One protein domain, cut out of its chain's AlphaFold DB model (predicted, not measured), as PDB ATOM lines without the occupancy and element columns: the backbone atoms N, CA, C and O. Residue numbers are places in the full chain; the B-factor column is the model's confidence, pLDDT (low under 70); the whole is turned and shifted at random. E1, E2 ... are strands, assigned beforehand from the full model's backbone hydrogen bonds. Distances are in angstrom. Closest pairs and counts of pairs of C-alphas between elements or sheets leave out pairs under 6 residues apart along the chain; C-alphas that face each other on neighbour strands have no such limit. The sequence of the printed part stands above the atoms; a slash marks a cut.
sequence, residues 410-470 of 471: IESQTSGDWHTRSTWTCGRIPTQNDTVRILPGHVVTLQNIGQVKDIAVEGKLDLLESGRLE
ATOM      1  N   ILE A 410      27.226  29.751  47.644       91.56
ATOM      2  CA  ILE A 410      28.082  30.682  46.902       91.56
ATOM      3  C   ILE A 410      28.915  29.887  45.905       91.56
ATOM      4  O   ILE A 410      29.603  28.942  46.282       91.56
ATOM      5  N   GLU A 411      28.920  30.295  44.644       95.25
ATOM      6  CA  GLU A 411      29.692  29.629  43.601       95.25
ATOM      7  C   GLU A 411      30.876  30.505  43.182       95.25
ATOM      8  O   GLU A 411      30.806  31.729  43.238       95.25
ATOM      9  N   SER A 412      31.994  29.921  42.758       96.88
ATOM     10  CA  SER A 412      33.057  30.717  42.130       96.88
ATOM     11  C   SER A 412      32.584  31.202  40.753       96.88
ATOM     12  O   SER A 412      32.198  30.367  39.937       96.88
ATOM     13  N   GLN A 413      32.670  32.497  40.456       94.94
ATOM     14  CA  GLN A 413      32.320  33.071  39.147       94.94
ATOM     15  C   GLN A 413      33.537  33.293  38.232       94.94
ATOM     16  O   GLN A 413      33.382  33.432  37.023       94.94
ATOM     17  N   THR A 414      34.745  33.330  38.796       96.00
ATOM     18  CA  THR A 414      36.018  33.385  38.060       96.00
ATOM     19  C   THR A 414      37.137  32.796  38.924       96.00
ATOM     20  O   THR A 414      36.937  32.516  40.106       96.00
ATOM     21  N   SER A 415      38.323  32.618  38.346       97.88
ATOM     22  CA  SER A 415      39.528  32.283  39.114       97.88
ATOM     23  C   SER A 415      40.047  33.510  39.866       97.88
ATOM     24  O   SER A 415      40.025  34.619  39.332       97.88
ATOM     25  N   GLY A 416      40.565  33.321  41.075       96.81
ATOM     26  CA  GLY A 416      41.097  34.416  41.882       96.81
ATOM     27  C   GLY A 416      41.257  34.053  43.350       96.81
ATOM     28  O   GLY A 416      41.135  32.897  43.737       96.81
ATOM     29  N   ASP A 417      41.549  35.044  44.181       96.62
ATOM     30  CA  ASP A 417      41.738  34.825  45.612       96.62
ATOM     31  C   ASP A 417      40.403  34.666  46.362       96.62
ATOM     32  O   ASP A 417      39.406  35.310  46.028       96.62
ATOM     33  N   TRP A 418      40.372  33.817  47.389       96.62
ATOM     34  CA  TRP A 418      39.196  33.533  48.212       96.62
ATOM     35  C   TRP A 418      38.649  34.791  48.883       96.62
ATOM     36  O   TRP A 418      37.440  34.956  49.011       96.62
ATOM     37  N   HIS A 419      39.510  35.717  49.291       93.31
ATOM     38  CA  HIS A 419      39.101  36.978  49.906       93.31
ATOM     39  C   HIS A 419      38.830  38.069  48.867       93.31
ATOM     40  O   HIS A 419      38.539  39.211  49.220       93.31
ATOM     41  N   THR A 420      38.874  37.732  47.576       91.25
ATOM     42  CA  THR A 420      38.487  38.635  46.497       91.25
ATOM     43  C   THR A 420      37.025  38.419  46.138       91.25
ATOM     44  O   THR A 420      36.622  37.360  45.670       91.25
ATOM     45  N   ARG A 421      36.209  39.463  46.304       86.19
ATOM     46  CA  ARG A 421      34.771  39.435  45.989       86.19
ATOM     47  C   ARG A 421      34.474  38.971  44.578       86.19
ATOM     48  O   ARG A 421      33.612  38.127  44.392       86.19
ATOM     49  N   SER A 422      35.207  39.489  43.595       87.62
ATOM     50  CA  SER A 422      34.981  39.141  42.195       87.62
ATOM     51  C   SER A 422      35.230  37.665  41.890       87.62
ATOM     52  O   SER A 422      34.831  37.239  40.816       87.62
ATOM     53  N   THR A 423      35.838  36.885  42.790       93.94
ATOM     54  CA  THR A 423      35.965  35.423  42.676       93.94
ATOM     55  C   THR A 423      34.623  34.707  42.818       93.94
ATOM     56  O   THR A 423      34.442  33.645  42.230       93.94
ATOM     57  N   TRP A 424      33.662  35.282  43.542       92.62
ATOM     58  CA  TRP A 424      32.441  34.606  43.982       92.62
ATOM     59  C   TRP A 424      31.176  35.216  43.389       92.62
ATOM     60  O   TRP A 424      31.117  36.420  43.130       92.62
ATOM     61  N   THR A 425      30.139  34.397  43.218       86.88
ATOM     62  CA  THR A 425      28.805  34.865  42.844       86.88
ATOM     63  C   THR A 425      28.305  35.906  43.845       86.88
ATOM     64  O   THR A 425      28.670  35.909  45.026       86.88
ATOM     65  N   CYS A 426      27.521  36.860  43.340       77.38
ATOM     66  CA  CYS A 426      27.115  38.084  44.037       77.38
ATOM     67  C   CYS A 426      28.248  39.007  44.524       77.38
ATOM     68  O   CYS A 426      27.972  40.008  45.188       77.38
ATOM     69  N   GLY A 427      29.524  38.693  44.293       80.38
ATOM     70  CA  GLY A 427      30.610  39.471  44.880       80.38
ATOM     71  C   GLY A 427      30.710  39.338  46.407       80.38
ATOM     72  O   GLY A 427      31.157  40.279  47.061       80.38
ATOM     73  N   ARG A 428      30.267  38.221  47.004       83.12
ATOM     74  CA  ARG A 428      30.346  37.979  48.456       83.12
ATOM     75  C   ARG A 428      31.482  37.014  48.785       83.12
ATOM     76  O   ARG A 428      31.548  35.932  48.219       83.12
ATOM     77  N   ILE A 429      32.344  37.382  49.734       90.38
ATOM     78  CA  ILE A 429      33.355  36.463  50.280       90.38
ATOM     79  C   ILE A 429      32.634  35.423  51.152       90.38
ATOM     80  O   ILE A 429      31.854  35.835  52.015       90.38
ATOM     81  N   PRO A 430      32.874  34.115  50.962       92.50
ATOM     82  CA  PRO A 430      32.263  33.087  51.788       92.50
ATOM     83  C   PRO A 430      32.552  33.233  53.280       92.50
ATOM     84  O   PRO A 430      33.664  33.584  53.685       92.50
ATOM     85  N   THR A 431      31.528  32.936  54.077       89.75
ATOM     86  CA  THR A 431      31.539  32.936  55.543       89.75
ATOM     87  C   THR A 431      31.189  31.551  56.093       89.75
ATOM     88  O   THR A 431      30.740  30.669  55.362       89.75
ATOM     89  N   GLN A 432      31.299  31.365  57.412       91.44
ATOM     90  CA  GLN A 432      30.960  30.114  58.114       91.44
ATOM     91  C   GLN A 432      29.491  29.662  57.968       91.44
ATOM     92  O   GLN A 432      29.128  28.572  58.395       91.44
ATOM     93  N   ASN A 433      28.618  30.497  57.395       86.19
ATOM     94  CA  ASN A 433      27.214  30.157  57.155       86.19
ATOM     95  C   ASN A 433      26.955  29.644  55.729       86.19
ATOM     96  O   ASN A 433      25.845  29.193  55.441       86.19
ATOM     97  N   ASP A 434      27.958  29.700  54.852       90.75
ATOM     98  CA  ASP A 434      27.792  29.506  53.415       90.75
ATOM     99  C   ASP A 434      28.282  28.138  52.959       90.75
ATOM    100  O   ASP A 434      29.359  27.690  53.341       90.75
ATOM    101  N   THR A 435      27.516  27.493  52.085       94.81
ATOM    102  CA  THR A 435      28.028  26.382  51.287       94.81
ATOM    103  C   THR A 435      28.748  26.964  50.074       94.81
ATOM    104  O   THR A 435      28.195  27.797  49.367       94.81
ATOM    105  N   VAL A 436      29.980  26.558  49.809       96.62
ATOM    106  CA  VAL A 436      30.786  27.060  48.693       96.62
ATOM    107  C   VAL A 436      30.883  26.004  47.607       96.62
ATOM    108  O   VAL A 436      31.180  24.849  47.897       96.62
ATOM    109  N   ARG A 437      30.696  26.386  46.343       97.44
ATOM    110  CA  ARG A 437      30.987  25.530  45.192       97.44
ATOM    111  C   ARG A 437      32.024  26.180  44.284       97.44
ATOM    112  O   ARG A 437      31.759  27.186  43.634       97.44
ATOM    113  N   ILE A 438      33.221  25.609  44.221       98.12
ATOM    114  CA  ILE A 438      34.227  26.040  43.244       98.12
ATOM    115  C   ILE A 438      33.913  25.318  41.938       98.12
ATOM    116  O   ILE A 438      34.099  24.108  41.852       98.12
ATOM    117  N   LEU A 439      33.403  26.056  40.956       97.94
ATOM    118  CA  LEU A 439      32.927  25.543  39.673       97.94
ATOM    119  C   LEU A 439      34.080  25.009  38.798       97.94
ATOM    120  O   LEU A 439      35.226  25.455  38.942       97.94
ATOM    121  N   PRO A 440      33.797  24.081  37.862       98.19
ATOM    122  CA  PRO A 440      34.801  23.532  36.957       98.19
ATOM    123  C   PRO A 440      35.543  24.622  36.174       98.19
ATOM    124  O   PRO A 440      34.939  25.561  35.661       98.19
ATOM    125  N   GLY A 441      36.863  24.476  36.047       97.06
ATOM    126  CA  GLY A 441      37.715  25.419  35.313       97.06
ATOM    127  C   GLY A 441      38.152  26.657  36.102       97.06
ATOM    128  O   GLY A 441      39.001  27.400  35.613       97.06
ATOM    129  N   HIS A 442      37.640  26.870  37.320       98.38
ATOM    130  CA  HIS A 442      38.106  27.942  38.198       98.38
ATOM    131  C   HIS A 442      39.206  27.467  39.148       98.38
ATOM    132  O   HIS A 442      39.158  26.356  39.679       98.38
ATOM    133  N   VAL A 443      40.187  28.340  39.379       98.31
ATOM    134  CA  VAL A 443      41.222  28.179  40.401       98.31
ATOM    135  C   VAL A 443      41.029  29.263  41.450       98.31
ATOM    136  O   VAL A 443      41.221  30.446  41.165       98.31
ATOM    137  N   VAL A 444      40.651  28.855  42.658       98.25
ATOM    138  CA  VAL A 444      40.555  29.755  43.806       98.25
ATOM    139  C   VAL A 444      41.812  29.615  44.651       98.25
ATOM    140  O   VAL A 444      42.123  28.512  45.091       98.25
ATOM    141  N   THR A 445      42.538  30.706  44.888       97.94
ATOM    142  CA  THR A 445      43.690  30.714  45.800       97.94
ATOM    143  C   THR A 445      43.264  31.129  47.198       97.94
ATOM    144  O   THR A 445      42.430  32.012  47.349       97.94
ATOM    145  N   LEU A 446      43.854  30.542  48.233       97.44
ATOM    146  CA  LEU A 446      43.588  30.913  49.620       97.44
ATOM    147  C   LEU A 446      44.911  31.159  50.344       97.44
ATOM    148  O   LEU A 446      45.665  30.219  50.584       97.44
ATOM    149  N   GLN A 447      45.208  32.420  50.669       94.06
ATOM    150  CA  GLN A 447      46.430  32.806  51.399       94.06
ATOM    151  C   GLN A 447      46.224  32.892  52.912       94.06
ATOM    152  O   GLN A 447      47.149  32.641  53.681       94.06
ATOM    153  N   ASN A 448      45.011  33.239  53.338       92.50
ATOM    154  CA  ASN A 448      44.646  33.441  54.738       92.50
ATOM    155  C   ASN A 448      43.553  32.452  55.163       92.50
ATOM    156  O   ASN A 448      43.241  31.502  54.451       92.50
ATOM    157  N   ILE A 449      42.958  32.671  56.332       95.31
ATOM    158  CA  ILE A 449      41.825  31.878  56.809       95.31
ATOM    159  C   ILE A 449      40.587  32.200  55.965       95.31
ATOM    160  O   ILE A 449      40.129  33.343  55.954       95.31
ATOM    161  N   GLY A 450      40.050  31.206  55.266       94.31
ATOM    162  CA  GLY A 450      38.727  31.259  54.644       94.31
ATOM    163  C   GLY A 450      37.695  30.634  55.578       94.31
ATOM    164  O   GLY A 450      38.009  29.662  56.257       94.31
ATOM    165  N   GLN A 451      36.483  31.176  55.631       94.19
ATOM    166  CA  GLN A 451      35.393  30.616  56.434       94.19
ATOM    167  C   GLN A 451      34.343  29.996  55.520       94.19
ATOM    168  O   GLN A 451      34.024  30.573  54.479       94.19
ATOM    169  N   VAL A 452      33.813  28.834  55.894       95.69
ATOM    170  CA  VAL A 452      32.836  28.119  55.070       95.69
ATOM    171  C   VAL A 452      32.030  27.124  55.900       95.69
ATOM    172  O   VAL A 452      32.599  26.425  56.716       95.69
ATOM    173  N   LYS A 453      30.721  26.999  55.672       94.62
ATOM    174  CA  LYS A 453      29.904  25.944  56.300       94.62
ATOM    175  C   LYS A 453      30.186  24.570  55.694       94.62
ATOM    176  O   LYS A 453      30.283  23.570  56.398       94.62
ATOM    177  N   ASP A 454      30.231  24.518  54.365       96.12
ATOM    178  CA  ASP A 454      30.465  23.308  53.574       96.12
ATOM    179  C   ASP A 454      31.080  23.679  52.218       96.12
ATOM    180  O   ASP A 454      30.813  24.764  51.711       96.12
ATOM    181  N   ILE A 455      31.889  22.815  51.607       97.06
ATOM    182  CA  ILE A 455      32.549  23.120  50.332       97.06
ATOM    183  C   ILE A 455      32.521  21.942  49.356       97.06
ATOM    184  O   ILE A 455      32.971  20.841  49.658       97.06
ATOM    185  N   ALA A 456      32.070  22.213  48.134       97.50
ATOM    186  CA  ALA A 456      32.180  21.335  46.979       97.50
ATOM    187  C   ALA A 456      33.208  21.908  45.989       97.50
ATOM    188  O   ALA A 456      33.051  23.012  45.467       97.50
ATOM    189  N   VAL A 457      34.286  21.169  45.727       97.31
ATOM    190  CA  VAL A 457      35.365  21.605  44.825       97.31
ATOM    191  C   VAL A 457      35.286  20.817  43.520       97.31
ATOM    192  O   VAL A 457      35.753  19.685  43.445       97.31
ATOM    193  N   GLU A 458      34.687  21.418  42.493       97.81
ATOM    194  CA  GLU A 458      34.611  20.868  41.129       97.81
ATOM    195  C   GLU A 458      35.706  21.449  40.209       97.81
ATOM    196  O   GLU A 458      36.077  20.841  39.206       97.81
ATOM    197  N   GLY A 459      36.226  22.633  40.552       97.38
ATOM    198  CA  GLY A 459      37.430  23.236  39.983       97.38
ATOM    199  C   GLY A 459      38.678  22.911  40.807       97.38
ATOM    200  O   GLY A 459      38.981  21.750  41.078       97.38
ATOM    201  N   LYS A 460      39.424  23.945  41.206       98.00
ATOM    202  CA  LYS A 460      40.645  23.820  42.013       98.00
ATOM    203  C   LYS A 460      40.656  24.826  43.164       98.00
ATOM    204  O   LYS A 460      40.413  26.011  42.948       98.00
ATOM    205  N   LEU A 461      40.992  24.357  44.364       97.62
ATOM    206  CA  LEU A 461      41.317  25.194  45.521       97.62
ATOM    207  C   LEU A 461      42.819  25.084  45.804       97.62
ATOM    208  O   LEU A 461      43.290  24.030  46.228       97.62
ATOM    209  N   ASP A 462      43.557  26.163  45.564       97.19
ATOM    210  CA  ASP A 462      44.992  26.262  45.825       97.19
ATOM    211  C   ASP A 462      45.239  26.932  47.179       97.19
ATOM    212  O   ASP A 462      45.155  28.153  47.326       97.19
ATOM    213  N   LEU A 463      45.566  26.117  48.181       96.12
ATOM    214  CA  LEU A 463      46.010  26.599  49.486       96.12
ATOM    215  C   LEU A 463      47.460  27.090  49.369       96.12
ATOM    216  O   LEU A 463      48.367  26.306  49.086       96.12
ATOM    217  N   LEU A 464      47.671  28.390  49.562       93.88
ATOM    218  CA  LEU A 464      48.999  29.004  49.639       93.88
ATOM    219  C   LEU A 464      49.507  28.949  51.095       93.88
ATOM    220  O   LEU A 464      48.770  28.528  51.976       93.88
ATOM    221  N   GLU A 465      50.764  29.320  51.361       86.44
ATOM    222  CA  GLU A 465      51.544  28.898  52.552       86.44
ATOM    223  C   GLU A 465      50.834  28.952  53.926       86.44
ATOM    224  O   GLU A 465      51.066  28.072  54.755       86.44
ATOM    225  N   SER A 466      49.959  29.932  54.180       89.81
ATOM    226  CA  SER A 466      49.179  30.060  55.430       89.81
ATOM    227  C   SER A 466      47.667  29.826  55.281       89.81
ATOM    228  O   SER A 466      46.912  30.000  56.242       89.81
ATOM    229  N   GLY A 467      47.213  29.439  54.092       92.12
ATOM    230  CA  GLY A 467      45.810  29.257  53.750       92.12
ATOM    231  C   GLY A 467      45.191  28.040  54.420       92.12
ATOM    232  O   GLY A 467      45.696  26.924  54.301       92.12
ATOM    233  N   ARG A 468      44.056  28.238  55.089       95.50
ATOM    234  CA  ARG A 468      43.235  27.146  55.628       95.50
ATOM    235  C   ARG A 468      41.762  27.524  55.628       95.50
ATOM    236  O   ARG A 468      41.435  28.706  55.717       95.50
ATOM    237  N   LEU A 469      40.897  26.519  55.575       95.12
ATOM    238  CA  LEU A 469      39.463  26.690  55.778       95.12
ATOM    239  C   LEU A 469      39.104  26.442  57.243       95.12
ATOM    240  O   LEU A 469      39.572  25.475  57.845       95.12
ATOM    241  N   GLU A 470      38.280  27.321  57.795       95.12
ATOM    242  CA  GLU A 470      37.614  27.153  59.082       95.12
ATOM    243  C   GLU A 470      36.131  26.875  58.827       95.12
ATOM    244  O   GLU A 470      35.485  27.593  58.053       95.12
TER     245      GLU A 470
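AT A GLANCE: This is residues 410 to 470 of the 471 residues of an uncharacterized protein of Cytophagaceae bacterium SJW1-29 (UniProt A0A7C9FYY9). With little regular structure, the chain winds in stacked, roughly triangular turns: E1, E2 and E3 make three sides, E4, E5 and E6 stack on them, and residues 410 to 434 make a looser first turn. Of 61 printed residues, 22 are in six named strands, E1 to E6 along the chain, forming three parallel sheets, E1-E4, E2-E5 and E3-E6: all strand. It is compact, radius of gyration of the C-alphas 9.9 A, spanning 23 by 23 by 18 A.

IN THESE COORDINATES: C-alpha 410 is at (28.082, 30.682, 46.902). E1 is residues 435 to 438, 10.2 A; E2 443 to 446, 9.9 A; E3 449 to 451, 6.6 A; E4 454 to 457, 10.2 A; E5 460 to 463, 9.6 A; E6 468 to 470, 6.6 A, ending at (37.614, 27.153, 59.082).

HOW THE PARTS SIT: Residues 410 to 411 pair parallel with 436 to 437 of E1, and 416 to 417 with 444 to 445 of E2. Within hydrogen-bond range are N 436 and O 454 of E1 and E4, 2.7 A, N 462 and O 444 of E5 and E2, 2.8 A, and N 470 and O 450 of E6 and E3, 2.8 A. E1 and E3 are apart.

THE WHOLE: The farthest C-alphas, Cys 426 and Glu 465, are 27.5 A apart. The printed part has no cut, its five links are tight, and no printed residue is under 70 in pLDDT.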